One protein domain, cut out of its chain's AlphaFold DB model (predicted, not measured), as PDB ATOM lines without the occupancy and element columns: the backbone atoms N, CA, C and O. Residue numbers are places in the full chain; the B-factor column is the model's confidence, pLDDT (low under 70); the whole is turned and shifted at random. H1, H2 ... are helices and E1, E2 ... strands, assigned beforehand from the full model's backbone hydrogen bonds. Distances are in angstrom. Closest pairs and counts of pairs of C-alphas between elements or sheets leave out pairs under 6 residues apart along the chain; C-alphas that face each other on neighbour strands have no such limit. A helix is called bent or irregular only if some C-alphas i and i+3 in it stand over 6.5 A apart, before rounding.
ATOM      1  N   GLN A  27     328.336 -28.968 280.951       44.88
ATOM      2  CA  GLN A  27     326.896 -29.220 280.843       44.88
ATOM      3  C   GLN A  27     326.072 -27.940 280.593       44.88
ATOM      4  O   GLN A  27     325.038 -27.994 279.930       44.88
ATOM      5  N   VAL A  28     326.536 -26.775 281.056       48.44
ATOM      6  CA  VAL A  28     325.870 -25.488 280.809       48.44
ATOM      7  C   VAL A  28     326.030 -25.064 279.343       48.44
ATOM      8  O   VAL A  28     325.049 -24.627 278.742       48.44
ATOM      9  N   GLN A  29     327.185 -25.332 278.719       46.72
ATOM     10  CA  GLN A  29     327.431 -25.043 277.296       46.72
ATOM     11  C   GLN A  29     326.452 -25.780 276.364       46.72
ATOM     12  O   GLN A  29     325.905 -25.176 275.440       46.72
ATOM     13  N   GLN A  30     326.171 -27.064 276.624       52.34
ATOM     14  CA  GLN A  30     325.167 -27.817 275.856       52.34
ATOM     15  C   GLN A  30     323.746 -27.291 276.091       52.34
ATOM     16  O   GLN A  30     322.950 -27.228 275.153       52.34
ATOM     17  N   SER A  31     323.437 -26.847 277.315       58.09
ATOM     18  CA  SER A  31     322.113 -26.322 277.650       58.09
ATOM     19  C   SER A  31     321.778 -25.033 276.897       58.09
ATOM     20  O   SER A  31     320.625 -24.854 276.524       58.09
ATOM     21  N   ILE A  32     322.753 -24.160 276.602       54.97
ATOM     22  CA  ILE A  32     322.481 -22.909 275.874       54.97
ATOM     23  C   ILE A  32     322.075 -23.186 274.433       54.97
ATOM     24  O   ILE A  32     321.050 -22.681 273.984       54.97
ATOM     25  N   GLN A  33     322.847 -23.999 273.710       59.84
ATOM     26  CA  GLN A  33     322.505 -24.346 272.330       59.84
ATOM     27  C   GLN A  33     321.167 -25.085 272.244       59.84
ATOM     28  O   GLN A  33     320.380 -24.808 271.343       59.84
ATOM     29  N   GLN A  34     320.890 -25.991 273.186       65.00
ATOM     30  CA  GLN A  34     319.647 -26.762 273.193       65.00
ATOM     31  C   GLN A  34     318.430 -25.934 273.625       65.00
ATOM     32  O   GLN A  34     317.350 -26.122 273.076       65.00
ATOM     33  N   THR A  35     318.598 -25.014 274.579       69.00
ATOM     34  CA  THR A  35     317.485 -24.247 275.166       69.00
ATOM     35  C   THR A  35     317.227 -22.940 274.418       69.00
ATOM     36  O   THR A  35     316.077 -22.588 274.197       69.00
ATOM     37  N   PHE A  36     318.280 -22.234 273.998       75.69
ATOM     38  CA  PHE A  36     318.204 -20.882 273.425       75.69
ATOM     39  C   PHE A  36     318.700 -20.798 271.975       75.69
ATOM     40  O   PHE A  36     318.728 -19.717 271.386       75.69
ATOM     41  N   GLY A  37     319.100 -21.921 271.366       75.12
ATOM     42  CA  GLY A  37     319.589 -21.945 269.984       75.12
ATOM     43  C   GLY A  37     318.572 -21.401 268.976       75.12
ATOM     44  O   GLY A  37     318.954 -20.698 268.039       75.12
ATOM     45  N   ALA A  38     317.280 -21.664 269.194       77.56
ATOM     46  CA  ALA A  38     316.204 -21.127 268.365       77.56
ATOM     47  C   ALA A  38     316.093 -19.597 268.483       77.56
ATOM     48  O   ALA A  38     316.003 -18.917 267.463       77.56
ATOM     49  N   ASP A  39     316.174 -19.043 269.696       81.31
ATOM     50  CA  ASP A  39     316.117 -17.592 269.919       81.31
ATOM     51  C   ASP A  39     317.315 -16.863 269.308       81.31
ATOM     52  O   ASP A  39     317.157 -15.797 268.711       81.31
ATOM     53  N   LEU A  40     318.506 -17.461 269.389       79.19
ATOM     54  CA  LEU A  40     319.708 -16.951 268.728       79.19
ATOM     55  C   LEU A  40     319.519 -16.887 267.207       79.19
ATOM     56  O   LEU A  40     319.769 -15.848 266.589       79.19
ATOM     57  N   GLN A  41     319.020 -17.969 266.598       79.06
ATOM     58  CA  GLN A  41     318.731 -17.995 265.161       79.06
ATOM     59  C   GLN A  41     317.636 -17.000 264.769       79.06
ATOM     60  O   GLN A  41     317.760 -16.337 263.736       79.06
ATOM     61  N   ASN A  42     316.590 -16.863 265.583       83.19
ATOM     62  CA  ASN A  42     315.494 -15.931 265.335       83.19
ATOM     63  C   ASN A  42     315.956 -14.474 265.448       83.19
ATOM     64  O   ASN A  42     315.626 -13.671 264.578       83.19
ATOM     65  N   THR A  43     316.767 -14.143 266.455       85.50
ATOM     66  CA  THR A  43     317.331 -12.797 266.644       85.50
ATOM     67  C   THR A  43     318.206 -12.410 265.458       85.50
ATOM     68  O   THR A  43     318.047 -11.329 264.895       85.50
ATOM     69  N   LEU A  44     319.091 -13.312 265.023       82.31
ATOM     70  CA  LEU A  44     319.942 -13.075 263.858       82.31
ATOM     71  C   LEU A  44     319.119 -12.966 262.576       82.31
ATOM     72  O   LEU A  44     319.290 -12.018 261.821       82.31
ATOM     73  N   THR A  45     318.170 -13.870 262.347       81.56
ATOM     74  CA  THR A  45     317.286 -13.789 261.175       81.56
ATOM     75  C   THR A  45     316.505 -12.472 261.159       81.56
ATOM     76  O   THR A  45     316.462 -11.796 260.133       81.56
ATOM     77  N   GLY A  46     315.942 -12.062 262.297       85.38
ATOM     78  CA  GLY A  46     315.227 -10.796 262.445       85.38
ATOM     79  C   GLY A  46     316.116  -9.580 262.190       85.38
ATOM     80  O   GLY A  46     315.706  -8.675 261.466       85.38
ATOM     81  N   TYR A  47     317.345  -9.581 262.714       87.88
ATOM     82  CA  TYR A  47     318.324  -8.519 262.475       87.88
ATOM     83  C   TYR A  47     318.669  -8.387 260.989       87.88
ATOM     84  O   TYR A  47     318.672  -7.285 260.443       87.88
ATOM     85  N   PHE A  48     318.933  -9.502 260.310       85.44
ATOM     86  CA  PHE A  48     319.307  -9.479 258.899       85.44
ATOM     87  C   PHE A  48     318.136  -9.033 258.028       85.44
ATOM     88  O   PHE A  48     318.321  -8.203 257.141       85.44
ATOM     89  N   ASN A  49     316.927  -9.514 258.323       84.75
ATOM     90  CA  ASN A  49     315.723  -9.115 257.601       84.75
ATOM     91  C   ASN A  49     315.408  -7.625 257.787       84.75
ATOM     92  O   ASN A  49     315.073  -6.959 256.811       84.75
ATOM     93  N   SER A  50     315.553  -7.083 259.000       88.62
ATOM     94  CA  SER A  50     315.279  -5.664 259.267       88.62
ATOM     95  C   SER A  50     316.299  -4.717 258.632       88.62
ATOM     96  O   SER A  50     315.956  -3.578 258.325       88.62
ATOM     97  N   HIS A  51     317.520  -5.192 258.378       87.62
ATOM     98  CA  HIS A  51     318.589  -4.413 257.748       87.62
ATOM     99  C   HIS A  51     318.827  -4.778 256.273       87.62
ATOM    100  O   HIS A  51     319.749  -4.249 255.656       87.62
ATOM    101  N   GLY A  52     318.031  -5.689 255.697       86.50
ATOM    102  CA  GLY A  52     318.208  -6.169 254.321       86.50
ATOM    103  C   GLY A  52     319.566  -6.832 254.061       86.50
ATOM    104  O   GLY A  52     320.049  -6.816 252.930       86.50
ATOM    105  N   MET A  53     320.199  -7.385 255.098       85.31
ATOM    106  CA  MET A  53     321.547  -7.947 255.028       85.31
ATOM    107  C   MET A  53     321.533  -9.392 254.534       85.31
ATOM    108  O   MET A  53     320.707 -10.212 254.938       85.31
ATOM    109  N   LYS A  54     322.516  -9.735 253.706       83.81
ATOM    110  CA  LYS A  54     322.807 -11.100 253.263       83.81
ATOM    111  C   LYS A  54     324.041 -11.633 253.986       83.81
ATOM    112  O   LYS A  54     324.835 -10.887 254.552       83.81
ATOM    113  N   ALA A  55     324.254 -12.946 253.909       79.56
ATOM    114  CA  ALA A  55     325.429 -13.601 254.494       79.56
ATOM    115  C   ALA A  55     326.767 -12.984 254.029       79.56
ATOM    116  O   ALA A  55     327.718 -12.923 254.802       79.56
ATOM    117  N   GLY A  56     326.838 -12.507 252.779       82.06
ATOM    118  CA  GLY A  56     328.025 -11.848 252.224       82.06
ATOM    119  C   GLY A  56     328.309 -10.451 252.785       82.06
ATOM    120  O   GLY A  56     329.444  -9.997 252.693       82.06
ATOM    121  N   ASP A  57     327.315  -9.801 253.391       86.88
ATOM    122  CA  ASP A  57     327.433  -8.436 253.915       86.88
ATOM    123  C   ASP A  57     327.988  -8.408 255.346       86.88
ATOM    124  O   ASP A  57     328.342  -7.351 255.871       86.88
ATOM    125  N   VAL A  58     328.074  -9.576 255.990       88.25
ATOM    126  CA  VAL A  58     328.576  -9.708 257.356       88.25
ATOM    127  C   VAL A  58     330.085  -9.527 257.374       88.25
ATOM    128  O   VAL A  58     330.836 -10.313 256.797       88.25
ATOM    129  N   LYS A  59     330.522  -8.494 258.090       90.56
ATOM    130  CA  LYS A  59     331.931  -8.207 258.354       90.56
ATOM    131  C   LYS A  59     332.296  -8.645 259.764       90.56
ATOM    132  O   LYS A  59     331.448  -8.641 260.658       90.56
ATOM    133  N   GLU A  60     333.563  -8.992 259.954       92.81
ATOM    134  CA  GLU A  60     334.125  -9.222 261.285       92.81
ATOM    135  C   GLU A  60     333.822  -8.033 262.211       92.81
ATOM    136  O   GLU A  60     333.863  -6.873 261.796       92.81
ATOM    137  N   GLY A  61     333.472  -8.332 263.461       89.12
ATOM    138  CA  GLY A  61     333.160  -7.326 264.474       89.12
ATOM    139  C   GLY A  61     331.715  -6.823 264.467       89.12
ATOM    140  O   GLY A  61     331.327  -6.132 265.411       89.12
ATOM    141  N   LEU A  62     330.884  -7.198 263.478       91.06
ATOM    142  CA  LEU A  62     329.440  -6.950 263.545       91.06
ATOM    143  C   LEU A  62     328.895  -7.529 264.854       91.06
ATOM    144  O   LEU A  62     328.978  -8.737 265.077       91.06
ATOM    145  N   THR A  63     328.350  -6.660 265.701       90.75
ATOM    146  CA  THR A  63     327.873  -7.013 267.038       90.75
ATOM    147  C   THR A  63     326.366  -6.832 267.110       90.75
ATOM    148  O   THR A  63     325.856  -5.753 266.822       90.75
ATOM    149  N   ILE A  64     325.657  -7.890 267.498       89.31
ATOM    150  CA  ILE A  64     324.197  -7.924 267.574       89.31
ATOM    151  C   ILE A  64     323.808  -8.287 269.012       89.31
ATOM    152  O   ILE A  64     324.187  -9.368 269.477       89.31
ATOM    153  N   PRO A  65     323.096  -7.413 269.745       88.38
ATOM    154  CA  PRO A  65     322.599  -7.753 271.071       88.38
ATOM    155  C   PRO A  65     321.503  -8.817 270.962       88.38
ATOM    156  O   PRO A  65     320.748  -8.849 269.990       88.38
ATOM    157  N   TRP A  66     321.397  -9.677 271.969       84.38
ATOM    158  CA  TRP A  66     320.316 -10.653 272.055       84.38
ATOM    159  C   TRP A  66     319.811 -10.786 273.487       84.38
ATOM    160  O   TRP A  66     320.552 -10.583 274.452       84.38
ATOM    161  N   VAL A  67     318.534 -11.132 273.605       83.19
ATOM    162  CA  VAL A  67     317.869 -11.489 274.856       83.19
ATOM    163  C   VAL A  67     316.971 -12.678 274.550       83.19
ATOM    164  O   VAL A  67     316.261 -12.663 273.547       83.19
ATOM    165  N   ALA A  68     316.999 -13.695 275.400       79.56
ATOM    166  CA  ALA A  68     316.119 -14.847 275.303       79.56
ATOM    167  C   ALA A  68     315.567 -15.217 276.671       79.56
ATOM    168  O   ALA A  68     316.204 -14.993 277.699       79.56
ATOM    169  N   SER A  69     314.366 -15.780 276.682       76.56
ATOM    170  CA  SER A  69     313.695 -16.226 277.897       76.56
ATOM    171  C   SER A  69     313.168 -17.631 277.680       76.56
ATOM    172  O   SER A  69     312.499 -17.887 276.686       76.56
ATOM    173  N   ALA A  70     313.457 -18.532 278.612       72.25
ATOM    174  CA  ALA A  70     312.934 -19.889 278.598       72.25
ATOM    175  C   ALA A  70     312.186 -20.160 279.896       72.25
ATOM    176  O   ALA A  70     312.666 -19.847 280.987       72.25
ATOM    177  N   GLU A  71     311.014 -20.771 279.788       76.38
ATOM    178  CA  GLU A  71     310.314 -21.292 280.951       76.38
ATOM    179  C   GLU A  71     310.944 -22.620 281.372       76.38
ATOM    180  O   GLU A  71     311.148 -23.532 280.572       76.38
ATOM    181  N   THR A  72     311.271 -22.730 282.654       67.62
ATOM    182  CA  THR A  72     311.892 -23.912 283.243       67.62
ATOM    183  C   THR A  72     311.039 -24.396 284.405       67.62
ATOM    184  O   THR A  72     310.612 -23.616 285.254       67.62
ATOM    185  N   MET A  73     310.777 -25.699 284.454       70.75
ATOM    186  CA  MET A  73     310.111 -26.309 285.601       70.75
ATOM    187  C   MET A  73     311.152 -26.652 286.660       70.75
ATOM    188  O   MET A  73     311.955 -27.565 286.476       70.75
ATOM    189  N   GLN A  74     311.116 -25.948 287.785       67.81
ATOM    190  CA  GLN A  74     311.956 -26.234 288.940       67.81
ATOM    191  C   GLN A  74     311.166 -27.045 289.965       67.81
ATOM    192  O   GLN A  74     310.017 -26.728 290.282       67.81
ATOM    193  N   LYS A  75     311.773 -28.112 290.494       67.19
ATOM    194  CA  LYS A  75     311.202 -28.855 291.620       67.19
ATOM    195  C   LYS A  75     311.758 -28.273 292.918       67.19
ATOM    196  O   LYS A  75     312.952 -28.396 293.172       67.19
ATOM    197  N   ILE A  76     310.899 -27.674 293.738       73.12
ATOM    198  CA  ILE A  76     311.257 -27.126 295.052       73.12
ATOM    199  C   ILE A  76     310.322 -27.756 296.084       73.12
ATOM    200  O   ILE A  76     309.112 -27.573 295.995       73.12
ATOM    201  N   ASN A  77     310.879 -28.510 297.039       72.50
ATOM    202  CA  ASN A  77     310.153 -29.141 298.155       72.50
ATOM    203  C   ASN A  77     308.828 -29.803 297.723       72.50
ATOM    204  O   ASN A  77     307.748 -29.412 298.154       72.50
ATOM    205  N   ASP A  78     308.923 -30.757 296.792       79.81
ATOM    206  CA  ASP A  78     307.802 -31.493 296.178       79.81
ATOM    207  C   ASP A  78     306.791 -30.689 295.350       79.81
ATOM    208  O   ASP A  78     305.937 -31.277 294.686       79.81
ATOM    209  N   SER A  79     306.974 -29.376 295.246       72.88
ATOM    210  CA  SER A  79     306.231 -28.519 294.327       72.88
ATOM    211  C   SER A  79     306.965 -28.344 293.001       72.88
ATOM    212  O   SER A  79     308.194 -28.331 292.926       72.88
ATOM    213  N   ARG A  80     306.182 -28.209 291.934       75.38
ATOM    214  CA  ARG A  80     306.629 -27.927 290.572       75.38
ATOM    215  C   ARG A  80     306.347 -26.454 290.285       75.38
ATOM    216  O   ARG A  80     305.192 -26.082 290.122       75.38
ATOM    217  N   ILE A  81     307.391 -25.632 290.263       73.38
ATOM    218  CA  ILE A  81     307.296 -24.185 290.055       73.38
ATOM    219  C   ILE A  81     307.785 -23.868 288.646       73.38
ATOM    220  O   ILE A  81     308.878 -24.281 288.257       73.38
ATOM    221  N   LEU A  82     306.967 -23.144 287.887       73.56
ATOM    222  CA  LEU A  82     307.375 -22.571 286.612       73.56
ATOM    223  C   LEU A  82     308.220 -21.326 286.900       73.56
ATOM    224  O   LEU A  82     307.765 -20.413 287.588       73.56
ATOM    225  N   SER A  83     309.454 -21.313 286.413       67.19
ATOM    226  CA  SER A  83     310.396 -20.209 286.581       67.19
ATOM    227  C   SER A  83     310.920 -19.772 285.221       67.19
ATOM    228  O   SER A  83     311.356 -20.605 284.423       67.19
ATOM    229  N   THR A  84     310.888 -18.471 284.951       72.88
ATOM    230  CA  THR A  84     311.424 -17.900 283.714       72.88
ATOM    231  C   THR A  84     312.913 -17.631 283.875       72.88
ATOM    232  O   THR A  84     313.329 -16.814 284.692       72.88
ATOM    233  N   LEU A  85     313.724 -18.299 283.061       74.31
ATOM    234  CA  LEU A  85     315.146 -18.031 282.937       74.31
ATOM    235  C   LEU A  85     315.363 -17.046 281.791       74.31
ATOM    236  O   LEU A  85     315.213 -17.414 280.626       74.31
ATOM    237  N   THR A  86     315.745 -15.816 282.123       75.44
ATOM    238  CA  THR A  86     316.131 -14.808 281.127       75.44
ATOM    239  C   THR A  86     317.644 -14.808 280.958       75.44
ATOM    240  O   THR A  86     318.390 -14.858 281.934       75.44
ATOM    241  N   ARG A  87     318.111 -14.751 279.713       77.00
ATOM    242  CA  ARG A  87     319.521 -14.589 279.360       77.00
ATOM    243  C   ARG A  87     319.676 -13.450 278.375       77.00
ATOM    244  O   ARG A  87     318.807 -13.221 277.540       77.00
ATOM    245  N   SER A  88     320.795 -12.750 278.463       80.00
ATOM    246  CA  SER A  88     321.130 -11.674 277.535       80.00
ATOM    247  C   SER A  88     322.583 -11.780 277.103       80.00
ATOM    248  O   SER A  88     323.348 -12.581 277.634       80.00
ATOM    249  N   GLY A  89     322.979 -11.003 276.108       84.06
ATOM    250  CA  GLY A  89     324.374 -10.901 275.721       84.06
ATOM    251  C   GLY A  89     324.538 -10.333 274.325       84.06
ATOM    252  O   GLY A  89     323.697  -9.575 273.837       84.06
ATOM    253  N   TYR A  90     325.621 -10.726 273.660       86.50
ATOM    254  CA  TYR A  90     325.965 -10.221 272.334       86.50
ATOM    255  C   TYR A  90     326.476 -11.339 271.435       86.50
ATOM    256  O   TYR A  90     327.139 -12.270 271.884       86.50
ATOM    257  N   MET A  91     326.214 -11.207 270.144       88.25
ATOM    258  CA  MET A  91     326.740 -12.064 269.092       88.25
ATOM    259  C   MET A  91     327.701 -11.234 268.254       88.25
ATOM    260  O   MET A  91     327.308 -10.191 267.741       88.25
ATOM    261  N   VAL A  92     328.949 -11.676 268.120       90.75
ATOM    262  CA  VAL A  92     329.995 -10.957 267.381       90.75
ATOM    263  C   VAL A  92     330.450 -11.796 266.196       90.75
ATOM    264  O   VAL A  92     330.913 -12.922 266.382       90.75
ATOM    265  N   ALA A  93     330.330 -11.266 264.981       90.31
ATOM    266  CA  ALA A  93     330.812 -11.933 263.775       90.31
ATOM    267  C   ALA A  93     332.336 -12.115 263.831       90.31
ATOM    268  O   ALA A  93     333.068 -11.157 264.087       90.31
ATOM    269  N   THR A  94     332.818 -13.331 263.573       88.81
ATOM    270  CA  THR A  94     334.245 -13.682 263.707       88.81
ATOM    271  C   THR A  94     335.059 -13.469 262.433       88.81
ATOM    272  O   THR A  94     336.264 -13.673 262.450       88.81
ATOM    273  N   GLY A  95     334.411 -13.131 261.314       87.00
ATOM    274  CA  GLY A  95     335.041 -13.132 259.986       87.00
ATOM    275  C   GLY A  95     335.178 -14.529 259.365       87.00
ATOM    276  O   GLY A  95     335.419 -14.646 258.165       87.00
ATOM    277  N   GLU A  96     334.959 -15.592 260.145       89.81
ATOM    278  CA  GLU A  96     334.946 -16.970 259.659       89.81
ATOM    279  C   GLU A  96     333.616 -17.290 258.958       89.81
ATOM    280  O   GLU A  96     332.554 -16.736 259.274       89.81
ATOM    281  N   LYS A  97     333.668 -18.241 258.022       86.31
ATOM    282  CA  LYS A  97     332.492 -18.845 257.392       86.31
ATOM    283  C   LYS A  97     332.502 -20.348 257.635       86.31
ATOM    284  O   LYS A  97     333.570 -20.951 257.686       86.31
ATOM    285  N   SER A  98     331.324 -20.945 257.783       84.44
ATOM    286  CA  SER A  98     331.178 -22.402 257.766       84.44
ATOM    287  C   SER A  98     331.402 -22.969 256.367       84.44
ATOM    288  O   SER A  98     331.393 -22.228 255.383       84.44
ATOM    289  N   ASP A  99     331.494 -24.295 256.266       80.19
ATOM    290  CA  ASP A  99     331.576 -25.007 254.983       80.19
ATOM    291  C   ASP A  99     330.373 -24.715 254.066       80.19
ATOM    292  O   ASP A  99     330.495 -24.715 252.844       80.19
ATOM    293  N   ALA A 100     329.214 -24.389 254.652       79.12
ATOM    294  CA  ALA A 100     328.012 -23.958 253.934       79.12
ATOM    295  C   ALA A 100     328.023 -22.460 253.545       79.12
ATOM    296  O   ALA A 100     327.035 -21.940 253.033       79.12
ATOM    297  N   GLY A 101     329.118 -21.740 253.813       81.12
ATOM    298  CA  GLY A 101     329.285 -20.321 253.495       81.12
ATOM    299  C   GLY A 101     328.610 -19.355 254.473       81.12
ATOM    300  O   GLY A 101     328.553 -18.154 254.196       81.12
ATOM    301  N   CYS A 102     328.111 -19.844 255.611       84.75
ATOM    302  CA  CYS A 102     327.381 -19.020 256.569       84.75
ATOM    303  C   CYS A 102     328.331 -18.333 257.555       84.75
ATOM    304  O   CYS A 102     329.276 -18.972 258.023       84.75
ATOM    305  N   PRO A 103     328.097 -17.055 257.893       86.88
ATOM    306  CA  PRO A 103     328.927 -16.337 258.849       86.88
ATOM    307  C   PRO A 103     328.896 -17.019 260.219       86.88
ATOM    308  O   PRO A 103     327.843 -17.449 260.699       86.88
ATOM    309  N   VAL A 104     330.063 -17.107 260.849       87.25
ATOM    310  CA  VAL A 104     330.204 -17.627 262.209       87.25
ATOM    311  C   VAL A 104     330.154 -16.469 263.198       87.25
ATOM    312  O   VAL A 104     330.871 -15.475 263.069       87.25
ATOM    313  N   PHE A 105     329.306 -16.605 264.212       87.06
ATOM    314  CA  PHE A 105     329.204 -15.663 265.317       87.06
ATOM    315  C   PHE A 105     329.752 -16.291 266.590       87.06
ATOM    316  O   PHE A 105     329.418 -17.425 266.931       87.06
ATOM    317  N   LYS A 106     330.562 -15.529 267.324       87.19
ATOM    318  CA  LYS A 106     330.860 -15.800 268.725       87.19
ATOM    319  C   LYS A 106     329.732 -15.217 269.565       87.19
ATOM    320  O   LYS A 106     329.567 -14.002 269.622       87.19
ATOM    321  N   VAL A 107     328.964 -16.082 270.206       82.06
ATOM    322  CA  VAL A 107     327.899 -15.704 271.131       82.06
ATOM    323  C   VAL A 107     328.490 -15.609 272.519       82.06
ATOM    324  O   VAL A 107     328.957 -16.613 273.043       82.06
ATOM    325  N   THR A 108     328.458 -14.413 273.088       79.50
ATOM    326  CA  THR A 108     328.790 -14.148 274.480       79.50
ATOM    327  C   THR A 108     327.492 -14.019 275.265       79.50
ATOM    328  O   THR A 108     326.692 -13.120 275.000       79.50
ATOM    329  N   THR A 109     327.282 -14.914 276.225       73.56
ATOM    330  CA  THR A 109     326.121 -14.871 277.129       73.56
ATOM    331  C   THR A 109     326.507 -14.217 278.449       73.56
ATOM    332  O   THR A 109     327.546 -14.551 279.018       73.56
ATOM    333  N   ILE A 110     325.658 -13.309 278.920       72.06
ATOM    334  CA  ILE A 110     325.712 -12.650 280.220       72.06
ATOM    335  C   ILE A 110     324.506 -13.127 281.026       72.06
ATOM    336  O   ILE A 110     323.355 -13.072 280.583       72.06
ATOM    337  N   PHE A 111     324.795 -13.625 282.217       68.38
ATOM    338  CA  PHE A 111     323.797 -14.100 283.159       68.38
ATOM    339  C   PHE A 111     323.406 -12.947 284.068       68.38
ATOM    340  O   PHE A 111     324.286 -12.289 284.623       68.38
ATOM    341  N   ASP A 112     322.100 -12.729 284.208       54.03
ATOM    342  CA  ASP A 112     321.564 -11.736 285.125       54.03
ATOM    343  C   ASP A 112     320.611 -12.412 286.117       54.03
ATOM    344  O   ASP A 112     319.482 -12.766 285.787       54.03
ATOM    345  N   ASN A 113     321.115 -12.617 287.333       51.66
ATOM    346  CA  ASN A 113     320.325 -12.807 288.552       51.66
ATOM    347  C   ASN A 113     320.497 -11.575 289.474       51.66
ATOM    348  O   ASN A 113     320.476 -11.703 290.696       51.66
ATOM    349  N   GLY A 114     320.743 -10.390 288.904       47.69
ATOM    350  CA  GLY A 114     321.119  -9.164 289.611       47.69
ATOM    351  C   GLY A 114     322.632  -8.931 289.739       47.69
ATOM    352  O   GLY A 114     323.032  -7.870 290.212       47.69
ATOM    353  N   GLU A 115     323.481  -9.873 289.309       45.94
ATOM    354  CA  GLU A 115     324.946  -9.742 289.293       45.94
ATOM    355  C   GLU A 115     325.574 -10.472 288.091       45.94
ATOM    356  O   GLU A 115     325.202 -11.602 287.762       45.94
ATOM    357  N   TYR A 116     326.575  -9.842 287.466       46.53
ATOM    358  CA  TYR A 116     327.362 -10.392 286.354       46.53
ATOM    359  C   TYR A 116     328.137 -11.639 286.812       46.53
ATOM    360  O   TYR A 116     329.145 -11.516 287.504       46.53
ATOM    361  N   THR A 117     327.674 -12.843 286.456       53.38
ATOM    362  CA  THR A 117     328.161 -14.081 287.111       53.38
ATOM    363  C   THR A 117     328.845 -15.112 286.211       53.38
ATOM    364  O   THR A 117     329.609 -15.925 286.725       53.38
ATOM    365  N   SER A 118     328.703 -15.067 284.884       52.31
ATOM    366  CA  SER A 118     329.528 -15.898 283.990       52.31
ATOM    367  C   SER A 118     329.525 -15.393 282.549       52.31
ATOM    368  O   SER A 118     328.594 -14.730 282.097       52.31
ATOM    369  N   ARG A 119     330.613 -15.697 281.833       62.66
ATOM    370  CA  ARG A 119     330.775 -15.442 280.402       62.66
ATOM    371  C   ARG A 119     330.933 -16.778 279.695       62.66
ATOM    372  O   ARG A 119     331.876 -17.511 279.979       62.66
ATOM    373  N   GLU A 120     330.048 -17.057 278.751       63.16
ATOM    374  CA  GLU A 120     330.166 -18.223 277.875       63.16
ATOM    375  C   GLU A 120     330.295 -17.764 276.432       63.16
ATOM    376  O   GLU A 120     329.426 -17.041 275.948       63.16
ATOM    377  N   ASP A 121     331.372 -18.196 275.772       68.81
ATOM    378  CA  ASP A 121     331.640 -17.923 274.364       68.81
ATOM    379  C   ASP A 121     331.396 -19.213 273.558       68.81
ATOM    380  O   ASP A 121     332.058 -20.225 273.775       68.81
ATOM    381  N   THR A 122     330.447 -19.187 272.621       72.56
ATOM    382  CA  THR A 122     330.179 -20.303 271.692       72.56
ATOM    383  C   THR A 122     330.244 -19.814 270.254       72.56
ATOM    384  O   THR A 122     329.710 -18.754 269.942       72.56
ATOM    385  N   LYS A 123     330.881 -20.577 269.361       77.12
ATOM    386  CA  LYS A 123     330.863 -20.294 267.921       77.12
ATOM    387  C   LYS A 123     329.662 -20.974 267.272       77.12
ATOM    388  O   LYS A 123     329.496 -22.184 267.409       77.12
ATOM    389  N   LEU A 124     328.847 -20.203 266.563       74.94
ATOM    390  CA  LEU A 124     327.669 -20.695 265.858       74.94
ATOM    391  C   LEU A 124     327.685 -20.224 264.403       74.94
ATOM    392  O   LEU A 124     327.718 -19.013 264.169       74.94
ATOM    393  N   PRO A 125     327.641 -21.141 263.421       77.00
ATOM    394  CA  PRO A 125     327.366 -20.759 262.049       77.00
ATOM    395  C   PRO A 125     325.891 -20.385 261.933       77.00
ATOM    396  O   PRO A 125     325.017 -21.173 262.296       77.00
ATOM    397  N   VAL A 126     325.602 -19.187 261.430       72.25
ATOM    398  CA  VAL A 126     324.221 -18.739 261.257       72.25
ATOM    399  C   VAL A 126     324.002 -18.292 259.833       72.25
ATOM    400  O   VAL A 126     324.553 -17.301 259.363       72.25
TER     401      VAL A 126
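AT A GLANCE: This is residues 27 to 126 of the 134 residues of an uncharacterized protein of Alphaproteobacteria bacterium (UniProt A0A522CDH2). A long, twisted sheet of four strands curls round H1a, the first arm of the bent helix H1, and the second arm, H1b, covers the same face along E1. The E1-E2 hairpin makes one end of the long axis at Asn 77, and the link from H1 to E1 makes the other at Gly 56. The 100 printed residues include one named helix, then four named strands in the order E1 E2 E3 E4 across an antiparallel sheet; the class is mixed, helices and strands. The whole is only just loose, close to compact, with a radius of gyration of the C-alphas of 15.4 A, and a rod spanning 52 by 25 by 24 A.

HOW THE PARTS SIT: By its hydrogen bonds H1, residues 27 to 51, was assigned as one helix, but it is bent: C-alphas 35 and 38 are 7.6 A apart, and arms H1a, residues 27 to 35, and H1b, residues 38 to 51, stand at a steep tilt of 54 degrees. Every O i to N i+4 pair is within hydrogen-bond range in H1b, and 4 of 5 in H1a. E1, residues 63 to 76, E2, residues 79 to 97, E3, residues 103 to 112, and E4, residues 116 to 125, form a meander, each strand the antiparallel neighbour of the one before. Within hydrogen-bond range are N 68 and O 87 at 2.8 A in the hairpin E1 and E2, N 92 and O 106 at 2.8 A in E2 and E3, and N 107 and O 122 at 2.8 A in E3 and E4. Both arms are on one face of the sheet, in two layers; the closest C-alphas of H1b and E1, Asp 39 and Ala 68, are 6.0 A apart, and those of H1a and E4, Gln 29 and Glu 120, 7.4 A.

IN THESE COORDINATES: H1a begins at C-alpha 27 (326.896, -29.220, 280.843), and H1b is 19.9 A long. E1 is 38.3 A long and bends by 53 degrees at residue 73; E2 is 46.3 A long and bends by 89 degrees at residue 94. E3 is 27.7 A long, and E4, 26.4 A long, ends at C-alpha 125 (327.366, -20.759, 262.049).

THE WHOLE: The C-alphas farthest apart, of Gly 56 and Asn 77, are 52.2 A apart. The printed part has no cut; the link H1 to E1, 11 residues, is long. Mean pLDDT of the printed part is 76.0, with residues 27 to 35 and 111 to 121 among those under 70.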